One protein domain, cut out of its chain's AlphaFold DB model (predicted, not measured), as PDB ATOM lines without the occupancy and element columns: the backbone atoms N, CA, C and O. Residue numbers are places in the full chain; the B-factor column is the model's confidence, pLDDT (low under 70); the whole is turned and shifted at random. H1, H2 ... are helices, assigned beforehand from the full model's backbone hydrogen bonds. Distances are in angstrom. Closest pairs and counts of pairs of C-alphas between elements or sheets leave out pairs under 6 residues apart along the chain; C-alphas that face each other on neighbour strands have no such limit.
ATOM      1  N   ILE A 302       9.736 106.195 -35.355       90.44
ATOM      2  CA  ILE A 302       8.324 105.907 -35.136       90.44
ATOM      3  C   ILE A 302       7.970 106.490 -33.769       90.44
ATOM      4  O   ILE A 302       8.582 106.141 -32.758       90.44
ATOM      5  N   GLY A 303       7.006 107.402 -33.747       90.19
ATOM      6  CA  GLY A 303       6.591 108.108 -32.549       90.19
ATOM      7  C   GLY A 303       6.000 107.169 -31.502       90.19
ATOM      8  O   GLY A 303       5.341 106.175 -31.818       90.19
ATOM      9  N   GLN A 304       6.185 107.535 -30.235       92.25
ATOM     10  CA  GLN A 304       5.652 106.796 -29.092       92.25
ATOM     11  C   GLN A 304       4.139 106.507 -29.198       92.25
ATOM     12  O   GLN A 304       3.761 105.364 -28.942       92.25
ATOM     13  N   PRO A 305       3.261 107.442 -29.636       91.12
ATOM     14  CA  PRO A 305       1.828 107.150 -29.750       91.12
ATOM     15  C   PRO A 305       1.523 105.990 -30.707       91.12
ATOM     16  O   PRO A 305       0.684 105.144 -30.408       91.12
ATOM     17  N   ALA A 306       2.242 105.895 -31.830       91.44
ATOM     18  CA  ALA A 306       2.074 104.791 -32.774       91.44
ATOM     19  C   ALA A 306       2.516 103.457 -32.154       91.44
ATOM     20  O   ALA A 306       1.829 102.445 -32.286       91.44
ATOM     21  N   MET A 307       3.628 103.456 -31.417       94.50
ATOM     22  CA  MET A 307       4.098 102.257 -30.722       94.50
ATOM     23  C   MET A 307       3.171 101.827 -29.576       94.50
ATOM     24  O   MET A 307       3.022 100.630 -29.333       94.50
ATOM     25  N   GLN A 308       2.510 102.768 -28.899       94.38
ATOM     26  CA  GLN A 308       1.493 102.463 -27.887       94.38
ATOM     27  C   GLN A 308       0.257 101.795 -28.496       94.38
ATOM     28  O   GLN A 308      -0.259 100.847 -27.905       94.38
ATOM     29  N   ILE A 309      -0.175 102.222 -29.690       93.19
ATOM     30  CA  ILE A 309      -1.252 101.551 -30.438       93.19
ATOM     31  C   ILE A 309      -0.853 100.103 -30.748       93.19
ATOM     32  O   ILE A 309      -1.599  99.180 -30.432       93.19
ATOM     33  N   LEU A 310       0.362  99.881 -31.262       94.75
ATOM     34  CA  LEU A 310       0.874  98.528 -31.494       94.75
ATOM     35  C   LEU A 310       0.884  97.687 -30.205       94.75
ATOM     36  O   LEU A 310       0.464  96.530 -30.222       94.75
ATOM     37  N   ALA A 311       1.382  98.235 -29.094       95.31
ATOM     38  CA  ALA A 311       1.414  97.517 -27.822       95.31
ATOM     39  C   ALA A 311       0.003  97.151 -27.339       95.31
ATOM     40  O   ALA A 311      -0.206  96.034 -26.864       95.31
ATOM     41  N   HIS A 312      -0.967  98.050 -27.522       95.19
ATOM     42  CA  HIS A 312      -2.367  97.795 -27.208       95.19
ATOM     43  C   HIS A 312      -2.947  96.648 -28.044       95.19
ATOM     44  O   HIS A 312      -3.517  95.713 -27.479       95.19
ATOM     45  N   ASP A 313      -2.749  96.662 -29.363       94.62
ATOM     46  CA  ASP A 313      -3.229  95.604 -30.262       94.62
ATOM     47  C   ASP A 313      -2.631  94.235 -29.908       94.62
ATOM     48  O   ASP A 313      -3.308  93.203 -29.919       94.62
ATOM     49  N   ILE A 314      -1.344  94.218 -29.560       94.31
ATOM     50  CA  ILE A 314      -0.632  93.005 -29.153       94.31
ATOM     51  C   ILE A 314      -1.146  92.495 -27.804       94.31
ATOM     52  O   ILE A 314      -1.289  91.285 -27.624       94.31
ATOM     53  N   ASP A 315      -1.480  93.387 -26.872       92.69
ATOM     54  CA  ASP A 315      -2.090  93.019 -25.596       92.69
ATOM     55  C   ASP A 315      -3.506  92.465 -25.772       92.69
ATOM     56  O   ASP A 315      -3.868  91.487 -25.112       92.69
ATOM     57  N   GLN A 316      -4.299  93.036 -26.682       94.12
ATOM     58  CA  GLN A 316      -5.603  92.485 -27.048       94.12
ATOM     59  C   GLN A 316      -5.456  91.085 -27.649       94.12
ATOM     60  O   GLN A 316      -6.117  90.148 -27.194       94.12
ATOM     61  N   LEU A 317      -4.538  90.909 -28.603       93.44
ATOM     62  CA  LEU A 317      -4.227  89.606 -29.187       93.44
ATOM     63  C   LEU A 317      -3.794  88.602 -28.107       93.44
ATOM     64  O   LEU A 317      -4.272  87.469 -28.089       93.44
ATOM     65  N   ALA A 318      -2.936  89.018 -27.173       93.00
ATOM     66  CA  ALA A 318      -2.474  88.172 -26.080       93.00
ATOM     67  C   ALA A 318      -3.623  87.728 -25.163       93.00
ATOM     68  O   ALA A 318      -3.682  86.560 -24.780       93.00
ATOM     69  N   ARG A 319      -4.569  88.621 -24.847       92.44
ATOM     70  CA  ARG A 319      -5.771  88.283 -24.065       92.44
ATOM     71  C   ARG A 319      -6.678  87.309 -24.812       92.44
ATOM     72  O   ARG A 319      -7.073  86.301 -24.238       92.44
ATOM     73  N   LEU A 320      -6.947  87.564 -26.093       92.94
ATOM     74  CA  LEU A 320      -7.787  86.703 -26.936       92.94
ATOM     75  C   LEU A 320      -7.211  85.293 -27.103       92.94
ATOM     76  O   LEU A 320      -7.959  84.333 -27.244       92.94
ATOM     77  N   GLN A 321      -5.884  85.160 -27.084       92.75
ATOM     78  CA  GLN A 321      -5.202  83.868 -27.162       92.75
ATOM     79  C   GLN A 321      -4.960  83.219 -25.786       92.75
ATOM     80  O   GLN A 321      -4.255  82.215 -25.713       92.75
ATOM     81  N   GLY A 322      -5.498  83.777 -24.694       90.62
ATOM     82  CA  GLY A 322      -5.328  83.226 -23.344       90.62
ATOM     83  C   GLY A 322      -3.897  83.320 -22.799       90.62
ATOM     84  O   GLY A 322      -3.543  82.620 -21.856       90.62
ATOM     85  N   LEU A 323      -3.057  84.185 -23.378       90.19
ATOM     86  CA  LEU A 323      -1.676  84.394 -22.935       90.19
ATOM     87  C   LEU A 323      -1.581  85.286 -21.703       90.19
ATOM     88  O   LEU A 323      -0.526  85.340 -21.079       90.19
ATOM     89  N   VAL A 324      -2.648  86.001 -21.359       88.19
ATOM     90  CA  VAL A 324      -2.725  86.817 -20.147       88.19
ATOM     91  C   VAL A 324      -3.577  86.071 -19.129       88.19
ATOM     92  O   VAL A 324      -4.765  85.855 -19.346       88.19
ATOM     93  N   MET A 325      -2.960  85.671 -18.021       85.62
ATOM     94  CA  MET A 325      -3.649  85.016 -16.910       85.62
ATOM     95  C   MET A 325      -4.564  86.015 -16.178       85.62
ATOM     96  O   MET A 325      -4.329  87.223 -16.267       85.62
ATOM     97  N   PRO A 326      -5.550  85.559 -15.375       82.75
ATOM     98  CA  PRO A 326      -6.398  86.450 -14.571       82.75
ATOM     99  C   PRO A 326      -5.611  87.399 -13.656       82.75
ATOM    100  O   PRO A 326      -6.052  88.504 -13.370       82.75
ATOM    101  N   SER A 327      -4.400  86.999 -13.254       83.12
ATOM    102  CA  SER A 327      -3.456  87.821 -12.486       83.12
ATOM    103  C   SER A 327      -2.833  88.985 -13.274       83.12
ATOM    104  O   SER A 327      -2.004  89.710 -12.731       83.12
ATOM    105  N   GLY A 328      -3.146  89.132 -14.564       81.38
ATOM    106  CA  GLY A 328      -2.542  90.114 -15.470       81.38
ATOM    107  C   GLY A 328      -1.134  89.742 -15.954       81.38
ATOM    108  O   GLY A 328      -0.565  90.437 -16.797       81.38
ATOM    109  N   LYS A 329      -0.563  88.639 -15.457       86.25
ATOM    110  CA  LYS A 329       0.760  88.153 -15.863       86.25
ATOM    111  C   LYS A 329       0.679  87.375 -17.179       86.25
ATOM    112  O   LYS A 329      -0.298  86.674 -17.443       86.25
ATOM    113  N   LEU A 330       1.736  87.478 -17.986       88.06
ATOM    114  CA  LEU A 330       1.889  86.666 -19.193       88.06
ATOM    115  C   LEU A 330       2.138  85.202 -18.822       88.06
ATOM    116  O   LEU A 330       2.878  84.916 -17.880       88.06
ATOM    117  N   SER A 331       1.538  84.295 -19.585       89.31
ATOM    118  CA  SER A 331       1.737  82.857 -19.468       89.31
ATOM    119  C   SER A 331       3.215  82.507 -19.632       89.31
ATOM    120  O   SER A 331       3.885  82.967 -20.561       89.31
ATOM    121  N   THR A 332       3.722  81.677 -18.726       89.44
ATOM    122  CA  THR A 332       5.091  81.150 -18.774       89.44
ATOM    123  C   THR A 332       5.223  79.935 -19.689       89.44
ATOM    124  O   THR A 332       6.345  79.527 -19.971       89.44
ATOM    125  N   ALA A 333       4.107  79.390 -20.191       90.75
ATOM    126  CA  ALA A 333       4.102  78.244 -21.102       90.75
ATOM    127  C   ALA A 333       4.777  78.550 -22.450       90.75
ATOM    128  O   ALA A 333       5.316  77.652 -23.087       90.75
ATOM    129  N   TYR A 334       4.781  79.823 -22.862       93.94
ATOM    130  CA  TYR A 334       5.305  80.278 -24.152       93.94
ATOM    131  C   TYR A 334       6.373  81.368 -23.949       93.94
ATOM    132  O   TYR A 334       6.098  82.563 -24.127       93.94
ATOM    133  N   PRO A 335       7.590  81.003 -23.505       94.31
ATOM    134  CA  PRO A 335       8.599  81.958 -23.053       94.31
ATOM    135  C   PRO A 335       9.082  82.929 -24.141       94.31
ATOM    136  O   PRO A 335       9.320  84.101 -23.837       94.31
ATOM    137  N   LYS A 336       9.197  82.497 -25.404       95.12
ATOM    138  CA  LYS A 336       9.626  83.361 -26.521       95.12
ATOM    139  C   LYS A 336       8.532  84.346 -26.904       95.12
ATOM    140  O   LYS A 336       8.825  85.509 -27.166       95.12
ATOM    141  N   VAL A 337       7.277  83.902 -26.896       95.00
ATOM    142  CA  VAL A 337       6.104  84.767 -27.121       95.00
ATOM    143  C   VAL A 337       5.975  85.792 -25.996       95.00
ATOM    144  O   VAL A 337       5.803  86.980 -26.257       95.00
ATOM    145  N   ALA A 338       6.138  85.369 -24.743       94.12
ATOM    146  CA  ALA A 338       6.110  86.275 -23.603       94.12
ATOM    147  C   ALA A 338       7.251  87.306 -23.664       94.12
ATOM    148  O   ALA A 338       7.032  88.481 -23.373       94.12
ATOM    149  N   HIS A 339       8.457  86.893 -24.074       94.38
ATOM    150  CA  HIS A 339       9.573  87.810 -24.313       94.38
ATOM    151  C   HIS A 339       9.254  88.807 -25.432       94.38
ATOM    152  O   HIS A 339       9.427  90.004 -25.242       94.38
ATOM    153  N   ALA A 340       8.736  88.332 -26.564       94.50
ATOM    154  CA  ALA A 340       8.328  89.163 -27.692       94.50
ATOM    155  C   ALA A 340       7.322  90.257 -27.289       94.50
ATOM    156  O   ALA A 340       7.524  91.427 -27.611       94.50
ATOM    157  N   ILE A 341       6.282  89.897 -26.529       94.88
ATOM    158  CA  ILE A 341       5.288  90.854 -26.018       94.88
ATOM    159  C   ILE A 341       5.946  91.871 -25.076       94.88
ATOM    160  O   ILE A 341       5.697  93.069 -25.199       94.88
ATOM    161  N   ARG A 342       6.817  91.422 -24.160       94.81
ATOM    162  CA  ARG A 342       7.553  92.330 -23.263       94.81
ATOM    163  C   ARG A 342       8.428  93.313 -24.034       94.81
ATOM    164  O   ARG A 342       8.365  94.500 -23.740       94.81
ATOM    165  N   SER A 343       9.170  92.847 -25.040       94.44
ATOM    166  CA  SER A 343       9.985  93.722 -25.885       94.44
ATOM    167  C   SER A 343       9.127  94.784 -26.571       94.44
ATOM    168  O   SER A 343       9.474  95.954 -26.527       94.44
ATOM    169  N   ILE A 344       7.974  94.420 -27.148       94.81
ATOM    170  CA  ILE A 344       7.069  95.405 -27.768       94.81
ATOM    171  C   ILE A 344       6.624  96.464 -26.749       94.81
ATOM    172  O   ILE A 344       6.678  97.655 -27.050       94.81
ATOM    173  N   ARG A 345       6.229  96.051 -25.537       94.88
ATOM    174  CA  ARG A 345       5.815  96.976 -24.466       94.88
ATOM    175  C   ARG A 345       6.936  97.914 -24.020       94.88
ATOM    176  O   ARG A 345       6.656  99.061 -23.686       94.88
ATOM    177  N   GLU A 346       8.172  97.425 -23.997       95.12
ATOM    178  CA  GLU A 346       9.363  98.208 -23.660       95.12
ATOM    179  C   GLU A 346       9.656  99.254 -24.740       95.12
ATOM    180  O   GLU A 346       9.749 100.440 -24.439       95.12
ATOM    181  N   TYR A 347       9.682  98.846 -26.013       94.56
ATOM    182  CA  TYR A 347       9.854  99.772 -27.136       94.56
ATOM    183  C   TYR A 347       8.707 100.789 -27.245       94.56
ATOM    184  O   TYR A 347       8.925 101.904 -27.702       94.56
ATOM    185  N   ALA A 348       7.500 100.456 -26.781       94.44
ATOM    186  CA  ALA A 348       6.372 101.385 -26.744       94.44
ATOM    187  C   ALA A 348       6.476 102.495 -25.684       94.44
ATOM    188  O   ALA A 348       5.666 103.424 -25.697       94.44
ATOM    189  N   GLN A 349       7.469 102.445 -24.790       94.00
ATOM    190  CA  GLN A 349       7.711 103.515 -23.818       94.00
ATOM    191  C   GLN A 349       8.393 104.747 -24.428       94.00
ATOM    192  O   GLN A 349       8.442 105.786 -23.775       94.00
ATOM    193  N   GLY A 350       8.888 104.676 -25.668       91.31
ATOM    194  CA  GLY A 350       9.578 105.792 -26.311       91.31
ATOM    195  C   GLY A 350       9.494 105.774 -27.838       91.31
ATOM    196  O   GLY A 350       8.861 104.891 -28.419       91.31
ATOM    197  N   PRO A 351      10.098 106.771 -28.507       89.94
ATOM    198  CA  PRO A 351      10.254 106.755 -29.953       89.94
ATOM    199  C   PRO A 351      11.218 105.640 -30.375       89.94
ATOM    200  O   PRO A 351      12.231 105.395 -29.720       89.94
ATOM    201  N   VAL A 352      10.916 104.981 -31.493       91.94
ATOM    202  CA  VAL A 352      11.652 103.805 -31.977       91.94
ATOM    203  C   VAL A 352      12.256 104.106 -33.338       91.94
ATOM    204  O   VAL A 352      11.540 104.455 -34.272       91.94
ATOM    205  N   SER A 353      13.573 103.976 -33.490       90.25
ATOM    206  CA  SER A 353      14.211 104.141 -34.799       90.25
ATOM    207  C   SER A 353      13.785 103.039 -35.771       90.25
ATOM    208  O   SER A 353      13.390 101.939 -35.378       90.25
ATOM    209  N   ILE A 354      13.892 103.307 -37.071       86.38
ATOM    210  CA  ILE A 354      13.583 102.311 -38.108       86.38
ATOM    211  C   ILE A 354      14.434 101.036 -37.934       86.38
ATOM    212  O   ILE A 354      13.923  99.919 -38.051       86.38
ATOM    213  N   GLU A 355      15.708 101.191 -37.571       88.56
ATOM    214  CA  GLU A 355      16.620 100.078 -37.286       88.56
ATOM    215  C   GLU A 355      16.171  99.266 -36.055       88.56
ATOM    216  O   GLU A 355      16.182  98.028 -36.065       88.56
ATOM    217  N   GLN A 356      15.729  99.948 -34.995       92.50
ATOM    218  CA  GLN A 356      15.185  99.300 -33.802       92.50
ATOM    219  C   GLN A 356      13.902  98.530 -34.128       92.50
ATOM    220  O   GLN A 356      13.762  97.384 -33.705       92.50
ATOM    221  N   ALA A 357      13.009  99.089 -34.949       91.38
ATOM    222  CA  ALA A 357      11.795  98.405 -35.394       91.38
ATOM    223  C   ALA A 357      12.109  97.128 -36.198       91.38
ATOM    224  O   ALA A 357      11.467  96.091 -36.009       91.38
ATOM    225  N   GLN A 358      13.139  97.147 -37.052       87.94
ATOM    226  CA  GLN A 358      13.602  95.940 -37.747       87.94
ATOM    227  C   GLN A 358      14.232  94.920 -36.797       87.94
ATOM    228  O   GLN A 358      14.028  93.713 -36.950       87.94
ATOM    229  N   THR A 359      15.004  95.383 -35.816       91.12
ATOM    230  CA  THR A 359      15.600  94.523 -34.787       91.12
ATOM    231  C   THR A 359      14.526  93.850 -33.943       91.12
ATOM    232  O   THR A 359      14.595  92.638 -33.732       91.12
ATOM    233  N   LEU A 360      13.481  94.592 -33.579       93.50
ATOM    234  CA  LEU A 360      12.288  94.063 -32.937       93.50
ATOM    235  C   LEU A 360      11.603  93.020 -33.831       93.50
ATOM    236  O   LEU A 360      11.410  91.893 -33.400       93.50
ATOM    237  N   LEU A 361      11.349  93.296 -35.114       91.62
ATOM    238  CA  LEU A 361      10.780  92.288 -36.025       91.62
ATOM    239  C   LEU A 361      11.633  91.008 -36.111       91.62
ATOM    240  O   LEU A 361      11.097  89.896 -36.135       91.62
ATOM    241  N   ARG A 362      12.965  91.136 -36.162       89.81
ATOM    242  CA  ARG A 362      13.874  89.978 -36.147       89.81
ATOM    243  C   ARG A 362      13.740  89.179 -34.852       89.81
ATOM    244  O   ARG A 362      13.721  87.951 -34.928       89.81
ATOM    245  N   SER A 363      13.600  89.843 -33.705       90.88
ATOM    246  CA  SER A 363      13.396  89.166 -32.422       90.88
ATOM    247  C   SER A 363      12.025  88.481 -32.359       90.88
ATOM    248  O   SER A 363      11.961  87.314 -31.982       90.88
ATOM    249  N   LEU A 364      10.949  89.104 -32.854       92.69
ATOM    250  CA  LEU A 364       9.617  88.482 -32.947       92.69
ATOM    251  C   LEU A 364       9.629  87.210 -33.808       92.69
ATOM    252  O   LEU A 364       8.999  86.204 -33.472       92.69
ATOM    253  N   ARG A 365      10.414  87.204 -34.893       93.25
ATOM    254  CA  ARG A 365      10.581  86.024 -35.757       93.25
ATOM    255  C   ARG A 365      11.256  84.841 -35.055       93.25
ATOM    256  O   ARG A 365      11.153  83.721 -35.549       93.25
ATOM    257  N   THR A 366      11.917  85.039 -33.915       94.00
ATOM    258  CA  THR A 366      12.440  83.920 -33.110       94.00
ATOM    259  C   THR A 366      11.318  83.123 -32.445       94.00
ATOM    260  O   THR A 366      11.387  81.895 -32.420       94.00
ATOM    261  N   ALA A 367      10.247  83.794 -31.999       94.06
ATOM    262  CA  ALA A 367       9.044  83.146 -31.481       94.06
ATOM    263  C   ALA A 367       8.295  82.405 -32.598       94.06
ATOM    264  O   ALA A 367       7.889  81.263 -32.417       94.06
ATOM    265  N   GLN A 368       8.203  83.005 -33.791       93.56
ATOM    266  CA  GLN A 368       7.633  82.348 -34.977       93.56
ATOM    267  C   GLN A 368       8.357  81.043 -35.347       93.56
ATOM    268  O   GLN A 368       7.739  80.123 -35.874       93.56
ATOM    269  N   LYS A 369       9.666  80.964 -35.095       93.81
ATOM    270  CA  LYS A 369      10.498  79.783 -35.362       93.81
ATOM    271  C   LYS A 369      10.629  78.869 -34.144       93.81
ATOM    272  O   LYS A 369      11.631  78.161 -34.025       93.81
ATOM    273  N   SER A 370       9.689  78.920 -33.198       95.69
ATOM    274  CA  SER A 370       9.760  78.002 -32.069       95.69
ATOM    275  C   SER A 370       9.616  76.551 -32.522       95.69
ATOM    276  O   SER A 370       8.995  76.253 -33.539       95.69
ATOM    277  N   ILE A 371      10.248  75.661 -31.762       94.25
ATOM    278  CA  ILE A 371      10.111  74.214 -31.921       94.25
ATOM    279  C   ILE A 371       8.727  73.751 -31.450       94.25
ATOM    280  O   ILE A 371       8.191  72.792 -31.997       94.25
ATOM    281  N   ASP A 372       8.147  74.451 -30.473       94.88
ATOM    282  CA  ASP A 372       6.779  74.220 -30.030       94.88
ATOM    283  C   ASP A 372       5.788  74.752 -31.091       94.88
ATOM    284  O   ASP A 372       5.848  75.943 -31.430       94.88
ATOM    285  N   PRO A 373       4.894  73.906 -31.644       92.62
ATOM    286  CA  PRO A 373       3.963  74.315 -32.695       92.62
ATOM    287  C   PRO A 373       2.974  75.406 -32.270       92.62
ATOM    288  O   PRO A 373       2.645  76.280 -33.078       92.62
ATOM    289  N   ASP A 374       2.510  75.381 -31.020       92.69
ATOM    290  CA  ASP A 374       1.569  76.371 -30.502       92.69
ATOM    291  C   ASP A 374       2.272  77.706 -30.270       92.69
ATOM    292  O   ASP A 374       1.762  78.758 -30.669       92.69
ATOM    293  N   GLU A 375       3.491  77.678 -29.727       94.56
ATOM    294  CA  GLU A 375       4.321  78.873 -29.595       94.56
ATOM    295  C   GLU A 375       4.665  79.474 -30.966       94.56
ATOM    296  O   GLU A 375       4.585  80.689 -31.149       94.56
ATOM    297  N   ALA A 376       4.992  78.640 -31.958       93.75
ATOM    298  CA  ALA A 376       5.269  79.073 -33.327       93.75
ATOM    299  C   ALA A 376       4.037  79.696 -34.002       93.75
ATOM    300  O   ALA A 376       4.145  80.702 -34.721       93.75
ATOM    301  N   ARG A 377       2.844  79.140 -33.749       93.38
ATOM    302  CA  ARG A 377       1.564  79.699 -34.205       93.38
ATOM    303  C   ARG A 377       1.334  81.085 -33.606       93.38
ATOM    304  O   ARG A 377       1.040  82.018 -34.353       93.38
ATOM    305  N   LEU A 378       1.506  81.235 -32.294       94.12
ATOM    306  CA  LEU A 378       1.366  82.514 -31.590       94.12
ATOM    307  C   LEU A 378       2.421  83.533 -32.041       94.12
ATOM    308  O   LEU A 378       2.092  84.678 -32.344       94.12
ATOM    309  N   GLY A 379       3.676  83.109 -32.187       94.38
ATOM    310  CA  GLY A 379       4.753  83.934 -32.728       94.38
ATOM    311  C   GLY A 379       4.464  84.411 -34.153       94.38
ATOM    312  O   GLY A 379       4.726  85.565 -34.481       94.38
ATOM    313  N   SER A 380       3.848  83.566 -34.988       91.62
ATOM    314  CA  SER A 380       3.384  83.977 -36.319       91.62
ATOM    315  C   SER A 380       2.308  85.060 -36.246       91.62
ATOM    316  O   SER A 380       2.346  85.983 -37.049       91.62
ATOM    317  N   MET A 381       1.377  84.979 -35.289       92.00
ATOM    318  CA  MET A 381       0.352  86.014 -35.092       92.00
ATOM    319  C   MET A 381       0.968  87.349 -34.653       92.00
ATOM    320  O   MET A 381       0.587  88.387 -35.184       92.00
ATOM    321  N   LEU A 382       1.962  87.328 -33.756       93.88
ATOM    322  CA  LEU A 382       2.684  88.537 -33.339       93.88
ATOM    323  C   LEU A 382       3.444  89.185 -34.503       93.88
ATOM    324  O   LEU A 382       3.374  90.396 -34.687       93.88
ATOM    325  N   VAL A 383       4.153  88.382 -35.305       93.06
ATOM    326  CA  VAL A 383       4.853  88.871 -36.505       93.06
ATOM    327  C   VAL A 383       3.861  89.446 -37.513       93.06
ATOM    328  O   VAL A 383       4.114  90.516 -38.058       93.06
ATOM    329  N   ASP A 384       2.733  88.770 -37.744       90.62
ATOM    330  CA  ASP A 384       1.695  89.238 -38.664       90.62
ATOM    331  C   ASP A 384       1.103  90.581 -38.201       90.62
ATOM    332  O   ASP A 384       0.937  91.479 -39.030       90.62
ATOM    333  N   GLN A 385       0.825  90.745 -36.901       92.88
ATOM    334  CA  GLN A 385       0.321  92.000 -36.332       92.88
ATOM    335  C   GLN A 385       1.358  93.120 -36.451       92.88
ATOM    336  O   GLN A 385       1.032  94.215 -36.901       92.88
ATOM    337  N   PHE A 386       2.621  92.835 -36.127       93.56
ATOM    338  CA  PHE A 386       3.702  93.812 -36.231       93.56
ATOM    339  C   PHE A 386       3.949  94.253 -37.678       93.56
ATOM    340  O   PHE A 386       4.067  95.444 -37.952       93.56
ATOM    341  N   GLU A 387       4.000  93.318 -38.631       88.88
ATOM    342  CA  GLU A 387       4.147  93.665 -40.048       88.88
ATOM    343  C   GLU A 387       2.939  94.466 -40.559       88.88
ATOM    344  O   GLU A 387       3.137  95.417 -41.309       88.88
ATOM    345  N   THR A 388       1.720  94.139 -40.111       88.38
ATOM    346  CA  THR A 388       0.496  94.882 -40.465       88.38
ATOM    347  C   THR A 388       0.515  96.303 -39.897       88.38
ATOM    348  O   THR A 388       0.134  97.243 -40.586       88.38
ATOM    349  N   PHE A 389       0.993  96.483 -38.667       91.81
ATOM    350  CA  PHE A 389       1.226  97.806 -38.088       91.81
ATOM    351  C   PHE A 389       2.209  98.617 -38.940       91.81
ATOM    352  O   PHE A 389       1.894  99.731 -39.344       91.81
ATOM    353  N   LEU A 390       3.359  98.028 -39.286       87.44
ATOM    354  CA  LEU A 390       4.377  98.665 -40.126       87.44
ATOM    355  C   LEU A 390       3.870  99.038 -41.531       87.44
ATOM    356  O   LEU A 390       4.328 100.033 -42.096       87.44
ATOM    357  N   ASP A 391       2.963  98.236 -42.094       82.75
ATOM    358  CA  ASP A 391       2.316  98.490 -43.387       82.75
ATOM    359  C   ASP A 391       1.311  99.643 -43.336       82.75
ATOM    360  O   ASP A 391       1.126 100.330 -44.338       82.75
ATOM    361  N   ASN A 392       0.696  99.873 -42.177       84.06
ATOM    362  CA  ASN A 392      -0.357 100.868 -41.983       84.06
ATOM    363  C   ASN A 392       0.112 102.094 -41.187       84.06
ATOM    364  O   ASN A 392      -0.720 102.844 -40.680       84.06
ATOM    365  N   LEU A 393       1.427 102.306 -41.058       83.44
ATOM    366  CA  LEU A 393       1.969 103.490 -40.394       83.44
ATOM    367  C   LEU A 393       1.547 104.753 -41.159       83.44
ATOM    368  O   LEU A 393       1.976 104.936 -42.304       83.44
ATOM    369  N   PRO A 394       0.740 105.646 -40.559       77.12
ATOM    370  CA  PRO A 394       0.380 106.887 -41.219       77.12
ATOM    371  C   PRO A 394       1.606 107.815 -41.310       77.12
ATOM    372  O   PRO A 394       2.522 107.717 -40.490       77.12
ATOM    373  N   PRO A 395       1.646 108.760 -42.266       72.12
ATOM    374  CA  PRO A 395       2.780 109.675 -42.424       72.12
ATOM    375  C   PRO A 395       3.132 110.457 -41.148       72.12
ATOM    376  O   PRO A 395       4.302 110.703 -40.869       72.12
ATOM    377  N   ASN A 396       2.131 110.800 -40.334       78.44
ATOM    378  CA  ASN A 396       2.309 111.495 -39.056       78.44
ATOM    379  C   ASN A 396       2.814 110.592 -37.912       78.44
ATOM    380  O   ASN A 396       3.134 111.108 -36.845       78.44
ATOM    381  N   ALA A 397       2.907 109.269 -38.106       80.44
ATOM    382  CA  ALA A 397       3.489 108.363 -37.116       80.44
ATOM    383  C   ALA A 397       5.012 108.488 -37.025       80.44
ATOM    384  O   ALA A 397       5.600 107.969 -36.078       80.44
ATOM    385  N   PHE A 398       5.661 109.164 -37.974       81.19
ATOM    386  CA  PHE A 398       7.092 109.428 -37.919       81.19
ATOM    387  C   PHE A 398       7.353 110.765 -37.220       81.19
ATOM    388  O   PHE A 398       7.029 111.827 -37.750       81.19
ATOM    389  N   SER A 399       7.972 110.724 -36.039       71.50
ATOM    390  CA  SER A 399       8.455 111.925 -35.359       71.50
ATOM    391  C   SER A 399       9.818 112.328 -35.908       71.50
ATOM    392  O   SER A 399      10.778 111.548 -35.935       71.50
ATOM    393  N   ALA A 400       9.896 113.575 -36.359       57.50
ATOM    394  CA  ALA A 400      11.097 114.149 -36.930       57.50
ATOM    395  C   ALA A 400      11.943 114.785 -35.817       57.50
ATOM    396  O   ALA A 400      11.682 115.913 -35.416       57.50
TER     397      ALA A 400
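AT A GLANCE: This is residues 302 to 400 of the 588 residues of an uncharacterized protein of Devosia sp. PTEAB7WZ (UniProt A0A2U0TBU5). Four helices, H1 to H4, stand side by side in an up-and-down bundle, each running against the one before it. H1 and H3 are on opposite corners with H2 and H4 between them, and the long link of residues 321 to 334 loops round at one end from H1 to H2. The printed part has 99 residues, with four named helices in the order H1, H2, H3, H4 and no named strand; its class is all helix. It is compact, with a radius of gyration of the C-alphas of 13.1 A, and the C-alphas span 40 by 28 by 18 A.

IN THESE COORDINATES: Start at Ile 302 and go on to C-alpha 304 at (5.652, 106.796, -29.092), where H1 begins; it covers residues 304 to 320 and is 24.3 A long from first to last C-alpha. Next look for H2 at residues 335 to 347, 18.3 A long, beginning at C-alpha 335 at (8.599, 81.958, -23.053). H3 follows as residues 354 to 368, 21.1 A long. H4, the longest helix, covers residues 373 to 391, measures 26.5 A and ends at C-alpha 391 at (2.316, 98.490, -43.387).

HOW THE PARTS SIT: Begin with the bundle at H1 and H2, a helical hairpin: they touch, closest at the C-alphas of Ala 311 and Arg 345, 5.6 A apart, at a shallow tilt of 26 degrees, opposite ways. H2 and H3, the next helical hairpin, touch at a shallow tilt of 17 degrees, and their closest C-alphas are those of Lys 336 and Ala 367, 5.0 A apart. H3 and H4 form the third, with 22 pairs of C-alphas within 8 A; look at the C-alphas of Gln 368 and Gly 379, the closest, 4.0 A apart. H4 touches H1 with residues 382 to 389 alone, closest at the C-alphas of Leu 310 and Phe 389, 6.6 A apart, at a shallow tilt of 30 degrees, opposite ways. H2 touches H4 with residues 336 to 337 alone; the two run the same way, and their closest C-alphas, Val 337 and Gly 379, are 5.8 A apart. H1 and H3 are apart. Along the backbones of H1, H2 and H4 every O i to N i+4 pair is within hydrogen-bond range; in H3 it is 9 of 11.

THE WHOLE: The two C-alphas farthest apart are those of Asp 372 and Ala 400, 40.8 A, while those of Ile 302 and Ala 400 are 8.9 A apart. The printed part has no cut. The link from H1 to H2 is long, that from H2 to H3 short and that from H3 to H4 tight. The mean pLDDT of the printed part is 90.5, and residue 400 alone is under 70.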